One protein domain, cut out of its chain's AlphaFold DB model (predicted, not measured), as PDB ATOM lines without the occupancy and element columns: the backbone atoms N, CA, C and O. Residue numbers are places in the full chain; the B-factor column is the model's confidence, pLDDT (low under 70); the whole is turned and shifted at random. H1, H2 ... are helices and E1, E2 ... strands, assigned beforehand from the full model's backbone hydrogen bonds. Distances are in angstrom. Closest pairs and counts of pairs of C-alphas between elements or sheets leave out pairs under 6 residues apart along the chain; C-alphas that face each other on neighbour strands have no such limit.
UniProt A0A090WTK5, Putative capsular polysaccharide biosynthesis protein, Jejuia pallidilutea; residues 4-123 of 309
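This is residues 4 to 123 of the 309 residues of the protein "Putative capsular polysaccharide biosynthesis protein" of Jejuia pallidilutea (UniProt A0A090WTK5). Three helices, H1, H2 and H3, follow one another end to end in an open zigzag, and the far end of H3 leads into a cluster of the short helices H4, H5 and H6 beside a two-stranded hairpin, E1 and E2, with the short helix H7 directly after E2. Residues 4 to 12 of H1 stick out at one end. The 120 printed residues hold seven named helices and two strands, in the order H1 H2 H3 H4 H5 H6 E1 E2 H7; the class is mostly helix and the sheet is antiparallel. The whole is loose, with a radius of gyration of the C-alphas of 18.3 A and spans of 51 by 40 by 30 A.

H1, residues 4 to 18, begins at C-alpha 4 (122.583, 76.162, 130.357) and is 21.1 A long. H2, residues 22 to 35, measures 19.9 A. H3, residues 39 to 60, measures 30.6 A, with a kink of 28 degrees near residue 46. H4 is residues 62 to 65, H5 81 to 86 and H6 88 to 91. E1, residues 101 to 106, measures 16.4 A and E2, residues 114 to 119, 17.0 A. H7, residues 120 to 123, ends at C-alpha 123 (126.353, 101.342, 123.723).

H1 touches H2 with residues 13 to 17 alone, about perpendicular at 73 degrees; the closest C-alphas, of Asp 16 and Ile 23, are 6.6 A apart. H2 and H3 are close but not clearly touching, Ser 33 to Leu 42 being the closest C-alphas at 6.1 A, at a steep tilt of 46 degrees, opposite ways. H3 and H4 touch only at the corner, the closest C-alphas being those of Val 58 and Ser 65, 4.1 A. H4 touches H6, with the C-alphas of Ile 62 and Ser 90 closest at 4.8 A. The closest C-alphas of H5 and E2, those of Lys 85 and Phe 114, are 6.6 A apart. In the hairpin E1 and E2, N 102 and O 118 are 2.8 A apart, within hydrogen-bond range. H7 touches no helix. Every O i to N i+4 pair is within range in H1, H2 and H5, and 17 of 18 in H3; H4, H6 and H7 are too short for one.

The C-alphas of Gly 4 and Gly 69, the two farthest apart, are 55.1 A apart. The printed part has no cut, and the link from H4 to H5 is long. The pLDDT is under 70 at residue 95, residues 97 to 99 and residues 107 to 112.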
ATOM      1  N   GLY A   4     121.688  75.379 131.220       89.06
ATOM      2  CA  GLY A   4     122.583  76.162 130.357       89.06
ATOM      3  C   GLY A   4     122.178  77.635 130.192       89.06
ATOM      4  O   GLY A   4     123.030  78.475 129.897       89.06
ATOM      5  N   THR A   5     120.898  77.955 130.401       91.69
ATOM      6  CA  THR A   5     120.384  79.331 130.417       91.69
ATOM      7  C   THR A   5     120.788  80.033 131.711       91.69
ATOM      8  O   THR A   5     121.264  81.164 131.659       91.69
ATOM      9  N   ARG A   6     120.677  79.350 132.862       93.19
ATOM     10  CA  ARG A   6     121.122  79.866 134.171       93.19
ATOM     11  C   ARG A   6     122.613  80.178 134.175       93.19
ATOM     12  O   ARG A   6     122.980  81.290 134.520       93.19
ATOM     13  N   VAL A   7     123.446  79.251 133.700       94.62
ATOM     14  CA  VAL A   7     124.907  79.446 133.643       94.62
ATOM     15  C   VAL A   7     125.275  80.688 132.830       94.62
ATOM     16  O   VAL A   7     126.028  81.531 133.308       94.62
ATOM     17  N   ARG A   8     124.711  80.852 131.624       94.62
ATOM     18  CA  ARG A   8     124.981  82.030 130.781       94.62
ATOM     19  C   ARG A   8     124.489  83.328 131.409       94.62
ATOM     20  O   ARG A   8     125.172  84.343 131.316       94.62
ATOM     21  N   ASN A   9     123.320  83.290 132.043       95.31
ATOM     22  CA  ASN A   9     122.756  84.440 132.737       95.31
ATOM     23  C   ASN A   9     123.658  84.886 133.897       95.31
ATOM     24  O   ASN A   9     124.053  86.049 133.948       95.31
ATOM     25  N   THR A  10     124.040  83.950 134.772       96.12
ATOM     26  CA  THR A  10     124.950  84.206 135.891       96.12
ATOM     27  C   THR A  10     126.292  84.719 135.385       96.12
ATOM     28  O   THR A  10     126.731  85.772 135.827       96.12
ATOM     29  N   ALA A  11     126.900  84.051 134.398       95.94
ATOM     30  CA  ALA A  11     128.180  84.470 133.831       95.94
ATOM     31  C   ALA A  11     128.133  85.902 133.276       95.94
ATOM     32  O   ALA A  11     129.038  86.690 133.544       95.94
ATOM     33  N   PHE A  12     127.073  86.271 132.547       95.69
ATOM     34  CA  PHE A  12     126.917  87.633 132.037       95.69
ATOM     35  C   PHE A  12     126.866  88.664 133.168       95.69
ATOM     36  O   PHE A  12     127.590  89.656 133.118       95.69
ATOM     37  N   TRP A  13     126.040  88.436 134.194       97.38
ATOM     38  CA  TRP A  13     125.898  89.392 135.296       97.38
ATOM     39  C   TRP A  13     127.129  89.451 136.199       97.38
ATOM     40  O   TRP A  13     127.473  90.534 136.665       97.38
ATOM     41  N   THR A  14     127.835  88.336 136.396       97.44
ATOM     42  CA  THR A  14     129.134  88.322 137.077       97.44
ATOM     43  C   THR A  14     130.167  89.134 136.297       97.44
ATOM     44  O   THR A  14     130.863  89.955 136.884       97.44
ATOM     45  N   LEU A  15     130.244  88.970 134.973       96.38
ATOM     46  CA  LEU A  15     131.164  89.749 134.138       96.38
ATOM     47  C   LEU A  15     130.819  91.242 134.115       96.38
ATOM     48  O   LEU A  15     131.733  92.061 134.156       96.38
ATOM     49  N   ASP A  16     129.535  91.607 134.054       97.19
ATOM     50  CA  ASP A  16     129.115  93.009 134.172       97.19
ATOM     51  C   ASP A  16     129.530  93.580 135.531       97.19
ATOM     52  O   ASP A  16     130.154  94.635 135.570       97.19
ATOM     53  N   TYR A  17     129.288  92.852 136.629       97.56
ATOM     54  CA  TYR A  17     129.705  93.254 137.976       97.56
ATOM     55  C   TYR A  17     131.217  93.502 138.071       97.56
ATOM     56  O   TYR A  17     131.632  94.579 138.493       97.56
ATOM     57  N   LEU A  18     132.041  92.565 137.588       97.31
ATOM     58  CA  LEU A  18     133.503  92.708 137.568       97.31
ATOM     59  C   LEU A  18     133.982  93.887 136.698       97.31
ATOM     60  O   LEU A  18     135.058  94.425 136.932       97.31
ATOM     61  N   LYS A  19     133.183  94.316 135.712       94.31
ATOM     62  CA  LYS A  19     133.444  95.486 134.852       94.31
ATOM     63  C   LYS A  19     132.800  96.782 135.369       94.31
ATOM     64  O   LYS A  19     132.711  97.763 134.627       94.31
ATOM     65  N   GLY A  20     132.341  96.800 136.621       95.62
ATOM     66  CA  GLY A  20     131.759  97.976 137.276       95.62
ATOM     67  C   GLY A  20     130.232  98.092 137.174       95.62
ATOM     68  O   GLY A  20     129.683  99.150 137.463       95.62
ATOM     69  N   GLY A  21     129.531  97.041 136.743       96.75
ATOM     70  CA  GLY A  21     128.070  96.914 136.828       96.75
ATOM     71  C   GLY A  21     127.269  97.899 135.972       96.75
ATOM     72  O   GLY A  21     126.100  98.170 136.266       96.75
ATOM     73  N   LYS A  22     127.880  98.493 134.939       96.56
ATOM     74  CA  LYS A  22     127.279  99.608 134.190       96.56
ATOM     75  C   LYS A  22     126.012  99.194 133.437       96.56
ATOM     76  O   LYS A  22     125.080 100.001 133.358       96.56
ATOM     77  N   ILE A  23     125.937  97.965 132.910       97.81
ATOM     78  CA  ILE A  23     124.732  97.480 132.216       97.81
ATOM     79  C   ILE A  23     123.612  97.265 133.232       97.81
ATOM     80  O   ILE A  23     122.493  97.724 133.003       97.81
ATOM     81  N   LYS A  24     123.897  96.623 134.374       98.19
ATOM     82  CA  LYS A  24     122.898  96.395 135.425       98.19
ATOM     83  C   LYS A  24     122.336  97.705 135.976       98.19
ATOM     84  O   LYS A  24     121.126  97.798 136.171       98.19
ATOM     85  N   THR A  25     123.185  98.706 136.198       98.12
ATOM     86  CA  THR A  25     122.765 100.037 136.659       98.12
ATOM     87  C   THR A  25     121.845 100.717 135.649       98.12
ATOM     88  O   THR A  25     120.768 101.177 136.022       98.12
ATOM     89  N   ASN A  26     122.205 100.708 134.361       98.06
ATOM     90  CA  ASN A  26     121.343 101.261 133.312       98.06
ATOM     91  C   ASN A  26     120.022 100.500 133.180       98.06
ATOM     92  O   ASN A  26     118.978 101.123 133.026       98.06
ATOM     93  N   LEU A  27     120.044  99.169 133.289       98.56
ATOM     94  CA  LEU A  27     118.830  98.359 133.230       98.56
ATOM     95  C   LEU A  27     117.868  98.712 134.371       98.56
ATOM     96  O   LEU A  27     116.684  98.896 134.117       98.56
ATOM     97  N   LYS A  28     118.374  98.866 135.602       98.44
ATOM     98  CA  LYS A  28     117.562  99.305 136.748       98.44
ATOM     99  C   LYS A  28     116.978 100.702 136.535       98.44
ATOM    100  O   LYS A  28     115.812 100.920 136.852       98.44
ATOM    101  N   ASP A  29     117.763 101.632 135.990       98.19
ATOM    102  CA  ASP A  29     117.284 102.981 135.669       98.19
ATOM    103  C   ASP A  29     116.159 102.960 134.621       98.19
ATOM    104  O   ASP A  29     115.161 103.661 134.785       98.19
ATOM    105  N   ILE A  30     116.285 102.136 133.577       98.50
ATOM    106  CA  ILE A  30     115.249 101.957 132.547       98.50
ATOM    107  C   ILE A  30     113.993 101.317 133.145       98.50
ATOM    108  O   ILE A  30     112.896 101.830 132.933       98.50
ATOM    109  N   GLU A  31     114.144 100.238 133.925       98.25
ATOM    110  CA  GLU A  31     113.030  99.569 134.610       98.25
ATOM    111  C   GLU A  31     112.271 100.561 135.501       98.25
ATOM    112  O   GLU A  31     111.053 100.687 135.373       98.25
ATOM    113  N   HIS A  32     112.987 101.335 136.319       98.12
ATOM    114  CA  HIS A  32     112.390 102.362 137.168       98.12
ATOM    115  C   HIS A  32     111.690 103.456 136.346       98.12
ATOM    116  O   HIS A  32     110.543 103.808 136.619       98.12
ATOM    117  N   SER A  33     112.348 103.951 135.297       97.94
ATOM    118  CA  SER A  33     111.824 105.024 134.443       97.94
ATOM    119  C   SER A  33     110.536 104.632 133.719       97.94
ATOM    120  O   SER A  33     109.646 105.463 133.578       97.94
ATOM    121  N   LEU A  34     110.435 103.385 133.249       96.81
ATOM    122  CA  LEU A  34     109.322 102.932 132.412       96.81
ATOM    123  C   LEU A  34     108.199 102.230 133.178       96.81
ATOM    124  O   LEU A  34     107.116 102.074 132.612       96.81
ATOM    125  N   ASN A  35     108.449 101.764 134.405       95.69
ATOM    126  CA  ASN A  35     107.472 100.986 135.173       95.69
ATOM    127  C   ASN A  35     107.099 101.616 136.521       95.69
ATOM    128  O   ASN A  35     106.068 101.249 137.076       95.69
ATOM    129  N   ASN A  36     107.924 102.510 137.075       95.25
ATOM    130  CA  ASN A  36     107.747 103.006 138.444       95.25
ATOM    131  C   ASN A  36     107.567 104.526 138.544       95.25
ATOM    132  O   ASN A  36     107.164 105.004 139.601       95.25
ATOM    133  N   LEU A  37     107.856 105.286 137.484       95.50
ATOM    134  CA  LEU A  37     107.645 106.732 137.456       95.50
ATOM    135  C   LEU A  37     106.324 107.100 136.777       95.50
ATOM    136  O   LEU A  37     105.946 106.502 135.768       95.50
ATOM    137  N   SER A  38     105.669 108.149 137.286       97.19
ATOM    138  CA  SER A  38     104.661 108.865 136.501       97.19
ATOM    139  C   SER A  38     105.325 109.557 135.310       97.19
ATOM    140  O   SER A  38     106.537 109.810 135.303       97.19
ATOM    141  N   PHE A  39     104.534 109.907 134.298       94.44
ATOM    142  CA  PHE A  39     105.066 110.586 133.122       94.44
ATOM    143  C   PHE A  39     105.662 111.963 133.468       94.44
ATOM    144  O   PHE A  39     106.694 112.347 132.921       94.44
ATOM    145  N   GLU A  40     105.084 112.680 134.433       97.19
ATOM    146  CA  GLU A  40     105.590 113.959 134.942       97.19
ATOM    147  C   GLU A  40     106.949 113.792 135.629       97.19
ATOM    148  O   GLU A  40     107.884 114.549 135.347       97.19
ATOM    149  N   ALA A  41     107.087 112.776 136.488       97.69
ATOM    150  CA  ALA A  41     108.343 112.478 137.170       97.69
ATOM    151  C   ALA A  41     109.434 112.055 136.172       97.69
ATOM    152  O   ALA A  41     110.578 112.513 136.260       97.69
ATOM    153  N   LEU A  42     109.074 111.247 135.170       97.38
ATOM    154  CA  LEU A  42     109.970 110.871 134.082       97.38
ATOM    155  C   LEU A  42     110.407 112.089 133.258       97.38
ATOM    156  O   LEU A  42     111.593 112.254 132.978       97.38
ATOM    157  N   LYS A  43     109.478 112.989 132.921       96.50
ATOM    158  CA  LYS A  43     109.786 114.234 132.208       96.50
ATOM    159  C   LYS A  43     110.739 115.119 133.014       96.50
ATOM    160  O   LYS A  43     111.681 115.666 132.445       96.50
ATOM    161  N   ALA A  44     110.543 115.228 134.329       97.06
ATOM    162  CA  ALA A  44     111.441 115.974 135.210       97.06
ATOM    163  C   ALA A  44     112.849 115.356 135.266       97.06
ATOM    164  O   ALA A  44     113.843 116.083 135.193       97.06
ATOM    165  N   LYS A  45     112.949 114.020 135.330       96.44
ATOM    166  CA  LYS A  45     114.223 113.288 135.228       96.44
ATOM    167  C   LYS A  45     114.914 113.557 133.890       96.44
ATOM    168  O   LYS A  45     116.074 113.967 133.871       96.44
ATOM    169  N   ASN A  46     114.194 113.393 132.783       96.62
ATOM    170  CA  ASN A  46     114.728 113.593 131.439       96.62
ATOM    171  C   ASN A  46     115.139 115.043 131.185       96.62
ATOM    172  O   ASN A  46     116.131 115.265 130.503       96.62
ATOM    173  N   LYS A  47     114.452 116.031 131.776       96.75
ATOM    174  CA  LYS A  47     114.831 117.448 131.670       96.75
ATOM    175  C   LYS A  47     116.242 117.709 132.206       96.75
ATOM    176  O   LYS A  47     116.991 118.457 131.589       96.75
ATOM    177  N   LYS A  48     116.633 117.068 133.314       95.50
ATOM    178  CA  LYS A  48     117.996 117.198 133.866       95.50
ATOM    179  C   LYS A  48     119.043 116.669 132.886       95.50
ATOM    180  O   LYS A  48     120.045 117.329 132.644       95.50
ATOM    181  N   VAL A  49     118.779 115.502 132.302       95.56
ATOM    182  CA  VAL A  49     119.663 114.880 131.308       95.56
ATOM    183  C   VAL A  49     119.732 115.702 130.020       95.56
ATOM    184  O   VAL A  49     120.814 115.907 129.476       95.56
ATOM    185  N   LEU A  50     118.587 116.201 129.556       97.06
ATOM    186  CA  LEU A  50     118.484 117.045 128.375       97.06
ATOM    187  C   LEU A  50     119.321 118.317 128.524       97.06
ATOM    188  O   LEU A  50     120.055 118.647 127.606       97.06
ATOM    189  N   ASN A  51     119.249 119.003 129.666       96.00
ATOM    190  CA  ASN A  51     120.035 120.220 129.882       96.00
ATOM    191  C   ASN A  51     121.538 119.949 129.736       96.00
ATOM    192  O   ASN A  51     122.217 120.659 129.004       96.00
ATOM    193  N   VAL A  52     122.037 118.856 130.330       95.00
ATOM    194  CA  VAL A  52     123.442 118.443 130.170       95.00
ATOM    195  C   VAL A  52     123.782 118.191 128.699       95.00
ATOM    196  O   VAL A  52     124.840 118.611 128.231       95.00
ATOM    197  N   LEU A  53     122.895 117.526 127.951       95.56
ATOM    198  CA  LEU A  53     123.086 117.278 126.522       95.56
ATOM    199  C   LEU A  53     123.155 118.585 125.716       95.56
ATOM    200  O   LEU A  53     124.058 118.738 124.896       95.56
ATOM    201  N   LEU A  54     122.224 119.511 125.943       96.38
ATOM    202  CA  LEU A  54     122.155 120.777 125.214       96.38
ATOM    203  C   LEU A  54     123.354 121.679 125.541       96.38
ATOM    204  O   LEU A  54     123.979 122.208 124.622       96.38
ATOM    205  N   ASP A  55     123.747 121.769 126.816       95.62
ATOM    206  CA  ASP A  55     124.952 122.491 127.249       95.62
ATOM    207  C   ASP A  55     126.213 121.914 126.603       95.62
ATOM    208  O   ASP A  55     127.067 122.649 126.097       95.62
ATOM    209  N   THR A  56     126.309 120.583 126.554       93.50
ATOM    210  CA  THR A  56     127.408 119.887 125.881       93.50
ATOM    211  C   THR A  56     127.420 120.201 124.387       93.50
ATOM    212  O   THR A  56     128.481 120.491 123.837       93.50
ATOM    213  N   ALA A  57     126.260 120.179 123.725       94.31
ATOM    214  CA  ALA A  57     126.152 120.447 122.296       94.31
ATOM    215  C   ALA A  57     126.631 121.865 121.955       94.31
ATOM    216  O   ALA A  57     127.514 122.018 121.115       94.31
ATOM    217  N   VAL A  58     126.130 122.899 122.638       96.44
ATOM    218  CA  VAL A  58     126.528 124.290 122.345       96.44
ATOM    219  C   VAL A  58     127.970 124.605 122.749       96.44
ATOM    220  O   VAL A  58     128.567 125.535 122.216       96.44
ATOM    221  N   THR A  59     128.546 123.846 123.680       94.19
ATOM    222  CA  THR A  59     129.922 124.083 124.141       94.19
ATOM    223  C   THR A  59     130.948 123.332 123.300       94.19
ATOM    224  O   THR A  59     132.031 123.852 123.056       94.19
ATOM    225  N   ARG A  60     130.629 122.110 122.856       92.88
ATOM    226  CA  ARG A  60     131.610 121.188 122.260       92.88
ATOM    227  C   ARG A  60     131.355 120.854 120.795       92.88
ATOM    228  O   ARG A  60     132.180 120.171 120.204       92.88
ATOM    229  N   SER A  61     130.257 121.298 120.186       94.00
ATOM    230  CA  SER A  61     130.018 121.151 118.743       94.00
ATOM    231  C   SER A  61     130.089 122.507 118.046       94.00
ATOM    232  O   SER A  61     129.415 123.460 118.435       94.00
ATOM    233  N   ILE A  62     130.852 122.575 116.949       96.38
ATOM    234  CA  ILE A  62     130.944 123.779 116.106       96.38
ATOM    235  C   ILE A  62     129.556 124.156 115.585       96.38
ATOM    236  O   ILE A  62     129.156 125.314 115.671       96.38
ATOM    237  N   PHE A  63     128.808 123.165 115.090       96.94
ATOM    238  CA  PHE A  63     127.488 123.356 114.495       96.94
ATOM    239  C   PHE A  63     126.492 123.950 115.490       96.94
ATOM    240  O   PHE A  63     125.725 124.849 115.135       96.94
ATOM    241  N   TYR A  64     126.510 123.459 116.733       97.12
ATOM    242  CA  TYR A  64     125.559 123.887 117.749       97.12
ATOM    243  C   TYR A  64     126.011 125.111 118.558       97.12
ATOM    244  O   TYR A  64     125.186 125.708 119.244       97.12
ATOM    245  N   SER A  65     127.272 125.542 118.456       97.00
ATOM    246  CA  SER A  65     127.799 126.671 119.243       97.00
ATOM    247  C   SER A  65     127.039 127.985 119.049       97.00
ATOM    248  O   SER A  65     126.860 128.751 119.997       97.00
ATOM    249  N   LYS A  66     126.487 128.206 117.851       97.38
ATOM    250  CA  LYS A  66     125.642 129.367 117.536       97.38
ATOM    251  C   LYS A  66     124.309 129.414 118.299       97.38
ATOM    252  O   LYS A  66     123.677 130.462 118.313       97.38
ATOM    253  N   TYR A  67     123.888 128.317 118.934       97.75
ATOM    254  CA  TYR A  67     122.685 128.260 119.779       97.75
ATOM    255  C   TYR A  67     122.998 128.472 121.270       97.75
ATOM    256  O   TYR A  67     122.155 128.226 122.133       97.75
ATOM    257  N   LYS A  68     124.212 128.921 121.621       97.00
ATOM    258  CA  LYS A  68     124.540 129.301 123.000       97.00
ATOM    259  C   LYS A  68     123.552 130.360 123.505       97.00
ATOM    260  O   LYS A  68     123.258 131.331 122.817       97.00
ATOM    261  N   GLY A  69     123.046 130.171 124.724       96.88
ATOM    262  CA  GLY A  69     121.997 131.025 125.297       96.88
ATOM    263  C   GLY A  69     120.563 130.554 125.026       96.88
ATOM    264  O   GLY A  69     119.634 131.262 125.436       96.88
ATOM    265  N   TYR A  70     120.397 129.375 124.403       97.94
ATOM    266  CA  TYR A  70     119.121 128.674 124.244       97.94
ATOM    267  C   TYR A  70     118.292 128.661 125.542       97.94
ATOM    268  O   TYR A  70     118.809 128.658 126.661       97.94
ATOM    269  N   LYS A  71     116.974 128.668 125.384       97.00
ATOM    270  CA  LYS A  71     115.958 128.586 126.441       97.00
ATOM    271  C   LYS A  71     115.297 127.217 126.473       97.00
ATOM    272  O   LYS A  71     114.855 126.773 127.534       97.00
ATOM    273  N   SER A  72     115.209 126.551 125.327       95.50
ATOM    274  CA  SER A  72     114.558 125.253 125.207       95.50
ATOM    275  C   SER A  72     115.138 124.405 124.076       95.50
ATOM    276  O   SER A  72     115.866 124.894 123.218       95.50
ATOM    277  N   LEU A  73     114.756 123.124 124.045       96.56
ATOM    278  CA  LEU A  73     115.067 122.220 122.934       96.56
ATOM    279  C   LEU A  73     114.559 122.750 121.580       96.56
ATOM    280  O   LEU A  73     115.193 122.503 120.566       96.56
ATOM    281  N   ARG A  74     113.456 123.512 121.565       95.38
ATOM    282  CA  ARG A  74     112.859 124.051 120.329       95.38
ATOM    283  C   ARG A  74     113.686 125.152 119.672       95.38
ATOM    284  O   ARG A  74     113.404 125.509 118.536       95.38
ATOM    285  N   ASP A  75     114.692 125.678 120.364       96.88
ATOM    286  CA  ASP A  75     115.595 126.683 119.794       96.88
ATOM    287  C   ASP A  75     116.659 126.037 118.889       96.88
ATOM    288  O   ASP A  75     117.400 126.733 118.196       96.88
ATOM    289  N   PHE A  76     116.747 124.702 118.901       97.38
ATOM    290  CA  PHE A  76     117.631 123.917 118.052       97.38
ATOM    291  C   PHE A  76     116.888 123.460 116.789       97.38
ATOM    292  O   PHE A  76     115.699 123.145 116.851       97.38
ATOM    293  N   PRO A  77     117.576 123.378 115.639       96.62
ATOM    294  CA  PRO A  77     116.962 122.973 114.385       96.62
ATOM    295  C   PRO A  77     116.644 121.478 114.401       96.62
ATOM    296  O   PRO A  77     117.434 120.665 114.894       96.62
ATOM    297  N   VAL A  78     115.536 121.098 113.771       97.38
ATOM    298  CA  VAL A  78     115.265 119.690 113.484       97.38
ATOM    299  C   VAL A  78     116.165 119.243 112.337       97.38
ATOM    300  O   VAL A  78     116.062 119.749 111.223       97.38
ATOM    301  N   LEU A  79     117.044 118.274 112.601       95.69
ATOM    302  CA  LEU A  79     117.965 117.752 111.592       95.69
ATOM    303  C   LEU A  79     117.438 116.477 110.936       95.69
ATOM    304  O   LEU A  79     116.961 115.556 111.602       95.69
ATOM    305  N   ASN A  80     117.611 116.384 109.622       93.75
ATOM    306  CA  ASN A  80     117.477 115.151 108.858       93.75
ATOM    307  C   ASN A  80     118.857 114.490 108.623       93.75
ATOM    308  O   ASN A  80     119.915 115.024 108.964       93.75
ATOM    309  N   LYS A  81     118.871 113.288 108.029       91.62
ATOM    310  CA  LYS A  81     120.125 112.554 107.763       91.62
ATOM    311  C   LYS A  81     121.056 113.283 106.786       91.62
ATOM    312  O   LYS A  81     122.272 113.146 106.897       91.62
ATOM    313  N   GLY A  82     120.494 114.021 105.831       92.50
ATOM    314  CA  GLY A  82     121.235 114.869 104.901       92.50
ATOM    315  C   GLY A  82     121.979 115.981 105.633       92.50
ATOM    316  O   GLY A  82     123.185 116.112 105.437       92.50
ATOM    317  N   ASP A  83     121.305 116.681 106.549       94.50
ATOM    318  CA  ASP A  83     121.914 117.741 107.363       94.50
ATOM    319  C   ASP A  83     123.055 117.182 108.217       94.50
ATOM    320  O   ASP A  83     124.172 117.701 108.202       94.50
ATOM    321  N   ILE A  84     122.810 116.062 108.910       93.50
ATOM    322  CA  ILE A  84     123.826 115.420 109.757       93.50
ATOM    323  C   ILE A  84     125.035 114.984 108.923       93.50
ATOM    324  O   ILE A  84     126.173 115.124 109.363       93.50
ATOM    325  N   LYS A  85     124.811 114.473 107.710       92.19
ATOM    326  CA  LYS A  85     125.890 114.074 106.805       92.19
ATOM    327  C   LYS A  85     126.687 115.281 106.303       92.19
ATOM    328  O   LYS A  85     127.914 115.226 106.306       92.19
ATOM    329  N   ALA A  86     126.011 116.353 105.892       94.00
ATOM    330  CA  ALA A  86     126.645 117.582 105.412       94.00
ATOM    331  C   ALA A  86     127.464 118.278 106.512       94.00
ATOM    332  O   ALA A  86     128.517 118.851 106.244       94.00
ATOM    333  N   HIS A  87     127.014 118.165 107.762       94.31
ATOM    334  CA  HIS A  87     127.615 118.811 108.925       94.31
ATOM    335  C   HIS A  87     128.302 117.827 109.884       94.31
ATOM    336  O   HIS A  87     128.511 118.158 111.052       94.31
ATOM    337  N   PHE A  88     128.691 116.635 109.412       91.50
ATOM    338  CA  PHE A  88     129.162 115.524 110.253       91.50
ATOM    339  C   PHE A  88     130.292 115.926 111.212       91.50
ATOM    340  O   PHE A  88     130.187 115.722 112.424       91.50
ATOM    341  N   ASN A  89     131.348 116.555 110.686       91.06
ATOM    342  CA  ASN A  89     132.493 116.988 111.493       91.06
ATOM    343  C   ASN A  89     132.131 118.126 112.455       91.06
ATOM    344  O   ASN A  89     132.635 118.155 113.570       91.06
ATOM    345  N   SER A  90     131.252 119.049 112.051       93.44
ATOM    346  CA  SER A  90     130.851 120.179 112.894       93.44
ATOM    347  C   SER A  90     129.848 119.794 113.985       93.44
ATOM    348  O   SER A  90     129.827 120.438 115.032       93.44
ATOM    349  N   ILE A  91     129.016 118.770 113.762       92.94
ATOM    350  CA  ILE A  91     128.070 118.221 114.751       92.94
ATOM    351  C   ILE A  91     128.791 117.328 115.763       92.94
ATOM    352  O   ILE A  91     128.449 117.334 116.944       92.94
ATOM    353  N   THR A  92     129.785 116.563 115.311       89.75
ATOM    354  CA  THR A  92     130.602 115.720 116.192       89.75
ATOM    355  C   THR A  92     131.310 116.591 117.230       89.75
ATOM    356  O   THR A  92     131.830 117.655 116.890       89.75
ATOM    357  N   LEU A  93     131.312 116.164 118.498       88.75
ATOM    358  CA  LEU A  93     131.953 116.956 119.549       88.75
ATOM    359  C   LEU A  93     133.469 117.032 119.315       88.75
ATOM    360  O   LEU A  93     134.091 116.081 118.833       88.75
ATOM    361  N   GLN A  94     134.052 118.169 119.674       79.81
ATOM    362  CA  GLN A  94     135.487 118.412 119.653       79.81
ATOM    363  C   GLN A  94     136.202 117.622 120.761       79.81
ATOM    364  O   GLN A  94     135.594 117.238 121.764       79.81
ATOM    365  N   GLU A  95     137.506 117.398 120.562       69.19
ATOM    366  CA  GLU A  95     138.428 116.822 121.562       69.19
ATOM    367  C   GLU A  95     138.054 115.413 122.043       69.19
ATOM    368  O   GLU A  95     138.407 114.987 123.140       69.19
ATOM    369  N   LEU A  96     137.329 114.655 121.221       70.81
ATOM    370  CA  LEU A  96     136.996 113.278 121.551       70.81
ATOM    371  C   LEU A  96     138.154 112.342 121.210       70.81
ATOM    372  O   LEU A  96     138.597 112.271 120.059       70.81
ATOM    373  N   ASN A  97     138.572 111.541 122.190       69.31
ATOM    374  CA  ASN A  97     139.417 110.384 121.933       69.31
ATOM    375  C   ASN A  97     138.659 109.421 121.016       69.31
ATOM    376  O   ASN A  97     137.643 108.835 121.395       69.31
ATOM    377  N   LYS A  98     139.152 109.244 119.784       65.94
ATOM    378  CA  LYS A  98     138.509 108.378 118.779       65.94
ATOM    379  C   LYS A  98     138.352 106.931 119.264       65.94
ATOM    380  O   LYS A  98     137.434 106.251 118.822       65.94
ATOM    381  N   GLU A  99     139.201 106.484 120.190       67.00
ATOM    382  CA  GLU A  99     139.150 105.155 120.818       67.00
ATOM    383  C   GLU A  99     137.952 104.958 121.769       67.00
ATOM    384  O   GLU A  99     137.579 103.827 122.098       67.00
ATOM    385  N   ASP A 100     137.315 106.049 122.199       72.25
ATOM    386  CA  ASP A 100     136.108 106.034 123.032       72.25
ATOM    387  C   ASP A 100     134.812 106.112 122.219       72.25
ATOM    388  O   ASP A 100     133.710 106.012 122.773       72.25
ATOM    389  N   LEU A 101     134.943 106.233 120.897       82.31
ATOM    390  CA  LEU A 101     133.837 106.358 119.969       82.31
ATOM    391  C   LEU A 101     133.692 105.123 119.100       82.31
ATOM    392  O   LEU A 101     134.619 104.649 118.450       82.31
ATOM    393  N   ASN A 102     132.456 104.660 118.998       85.06
ATOM    394  CA  ASN A 102     132.075 103.661 118.029       85.06
ATOM    395  C   ASN A 102     131.392 104.329 116.840       85.06
ATOM    396  O   ASN A 102     130.309 104.900 116.978       85.06
ATOM    397  N   LYS A 103     132.001 104.227 115.659       87.38
ATOM    398  CA  LYS A 103     131.363 104.668 114.418       87.38
ATOM    399  C   LYS A 103     130.361 103.612 113.967       87.38
ATOM    400  O   LYS A 103     130.744 102.497 113.621       87.38
ATOM    401  N   VAL A 104     129.086 103.971 113.916       87.38
ATOM    402  CA  VAL A 104     128.050 103.141 113.291       87.38
ATOM    403  C   VAL A 104     127.698 103.706 111.927       87.38
ATOM    404  O   VAL A 104     127.778 104.913 111.719       87.38
ATOM    405  N   SER A 105     127.368 102.832 110.974       85.19
ATOM    406  CA  SER A 105     127.036 103.234 109.605       85.19
ATOM    407  C   SER A 105     125.872 102.424 109.051       85.19
ATOM    408  O   SER A 105     125.764 101.225 109.311       85.19
ATOM    409  N   THR A 106     125.033 103.074 108.253       81.75
ATOM    410  CA  THR A 106     124.000 102.443 107.427       81.75
ATOM    411  C   THR A 106     124.330 102.688 105.960       81.75
ATOM    412  O   THR A 106     124.830 103.754 105.614       81.75
ATOM    413  N   SER A 107     124.104 101.698 105.094       67.31
ATOM    414  CA  SER A 107     124.487 101.765 103.676       67.31
ATOM    415  C   SER A 107     123.690 102.802 102.875       67.31
ATOM    416  O   SER A 107     124.240 103.378 101.944       67.31
ATOM    417  N   GLY A 108     122.444 103.091 103.272       59.22
ATOM    418  CA  GLY A 108     121.554 104.021 102.569       59.22
ATOM    419  C   GLY A 108     121.112 103.508 101.189       59.22
ATOM    420  O   GLY A 108     121.835 102.779 100.518       59.22
ATOM    421  N   SER A 109     119.911 103.878 100.742       50.78
ATOM    422  CA  SER A 109     119.420 103.553  99.389       50.78
ATOM    423  C   SER A 109     120.084 104.397  98.292       50.78
ATOM    424  O   SER A 109     120.090 104.003  97.133       50.78
ATOM    425  N   THR A 110     120.673 105.541  98.656       58.09
ATOM    426  CA  THR A 110     121.290 106.522  97.747       58.09
ATOM    427  C   THR A 110     122.796 106.303  97.533       58.09
ATOM    428  O   THR A 110     123.480 107.171  97.000       58.09
ATOM    429  N   GLY A 111     123.337 105.160  97.970       60.12
ATOM    430  CA  GLY A 111     124.718 104.724  97.715       60.12
ATOM    431  C   GLY A 111     125.789 105.313  98.641       60.12
ATOM    432  O   GLY A 111     126.864 104.730  98.771       60.12
ATOM    433  N   ALA A 112     125.512 106.422  99.329       66.81
ATOM    434  CA  ALA A 112     126.457 107.014 100.270       66.81
ATOM    435  C   ALA A 112     126.066 106.706 101.728       66.81
ATOM    436  O   ALA A 112     124.986 107.120 102.161       66.81
ATOM    437  N   PRO A 113     126.943 106.045 102.507       80.62
ATOM    438  CA  PRO A 113     126.599 105.588 103.841       80.62
ATOM    439  C   PRO A 113     126.343 106.757 104.794       80.62
ATOM    440  O   PRO A 113     127.047 107.770 104.774       80.62
ATOM    441  N   PHE A 114     125.344 106.599 105.659       86.62
ATOM    442  CA  PHE A 114     125.095 107.511 106.767       86.62
ATOM    443  C   PHE A 114     125.797 106.984 108.011       86.62
ATOM    444  O   PHE A 114     125.525 105.859 108.437       86.62
ATOM    445  N   SER A 115     126.688 107.784 108.590       88.69
ATOM    446  CA  SER A 115     127.450 107.415 109.779       88.69
ATOM    447  C   SER A 115     127.204 108.388 110.919       88.69
ATOM    448  O   SER A 115     127.042 109.581 110.684       88.69
ATOM    449  N   ILE A 116     127.278 107.882 112.147       90.62
ATOM    450  CA  ILE A 116     127.369 108.685 113.370       90.62
ATOM    451  C   ILE A 116     128.387 108.060 114.330       90.62
ATOM    452  O   ILE A 116     128.712 106.872 114.218       90.62
ATOM    453  N   TYR A 117     128.868 108.847 115.289       90.12
ATOM    454  CA  TYR A 117     129.629 108.339 116.427       90.12
ATOM    455  C   TYR A 117     128.709 108.106 117.628       90.12
ATOM    456  O   TYR A 117     127.836 108.916 117.918       90.12
ATOM    457  N   GLN A 118     128.923 106.995 118.328       90.44
ATOM    458  CA  GLN A 118     128.268 106.659 119.590       90.44
ATOM    459  C   GLN A 118     129.327 106.516 120.682       90.44
ATOM    460  O   GLN A 118     130.343 105.852 120.467       90.44
ATOM    461  N   SER A 119     129.078 107.085 121.861       89.06
ATOM    462  CA  SER A 119     129.944 106.863 123.021       89.06
ATOM    463  C   SER A 119     129.844 105.419 123.536       89.06
ATOM    464  O   SER A 119     128.839 104.723 123.339       89.06
ATOM    465  N   LYS A 120     130.859 104.959 124.278       88.50
ATOM    466  CA  LYS A 120     130.792 103.683 125.024       88.50
ATOM    467  C   LYS A 120     129.569 103.618 125.953       88.50
ATOM    468  O   LYS A 120     128.935 102.570 126.078       88.50
ATOM    469  N   LEU A 121     129.199 104.737 126.580       89.06
ATOM    470  CA  LEU A 121     128.032 104.812 127.462       89.06
ATOM    471  C   LEU A 121     126.715 104.660 126.693       89.06
ATOM    472  O   LEU A 121     125.837 103.927 127.153       89.06
ATOM    473  N   LYS A 122     126.613 105.224 125.484       92.75
ATOM    474  CA  LYS A 122     125.478 104.985 124.586       92.75
ATOM    475  C   LYS A 122     125.316 103.498 124.263       92.75
ATOM    476  O   LYS A 122     124.207 102.974 124.313       92.75
ATOM    477  N   GLN A 123     126.409 102.786 123.986       93.06
ATOM    478  CA  GLN A 123     126.353 101.342 123.723       93.06
ATOM    479  C   GLN A 123     125.888 100.535 124.943       93.06
ATOM    480  O   GLN A 123     125.099  99.595 124.808       93.06
TER     481      GLN A 123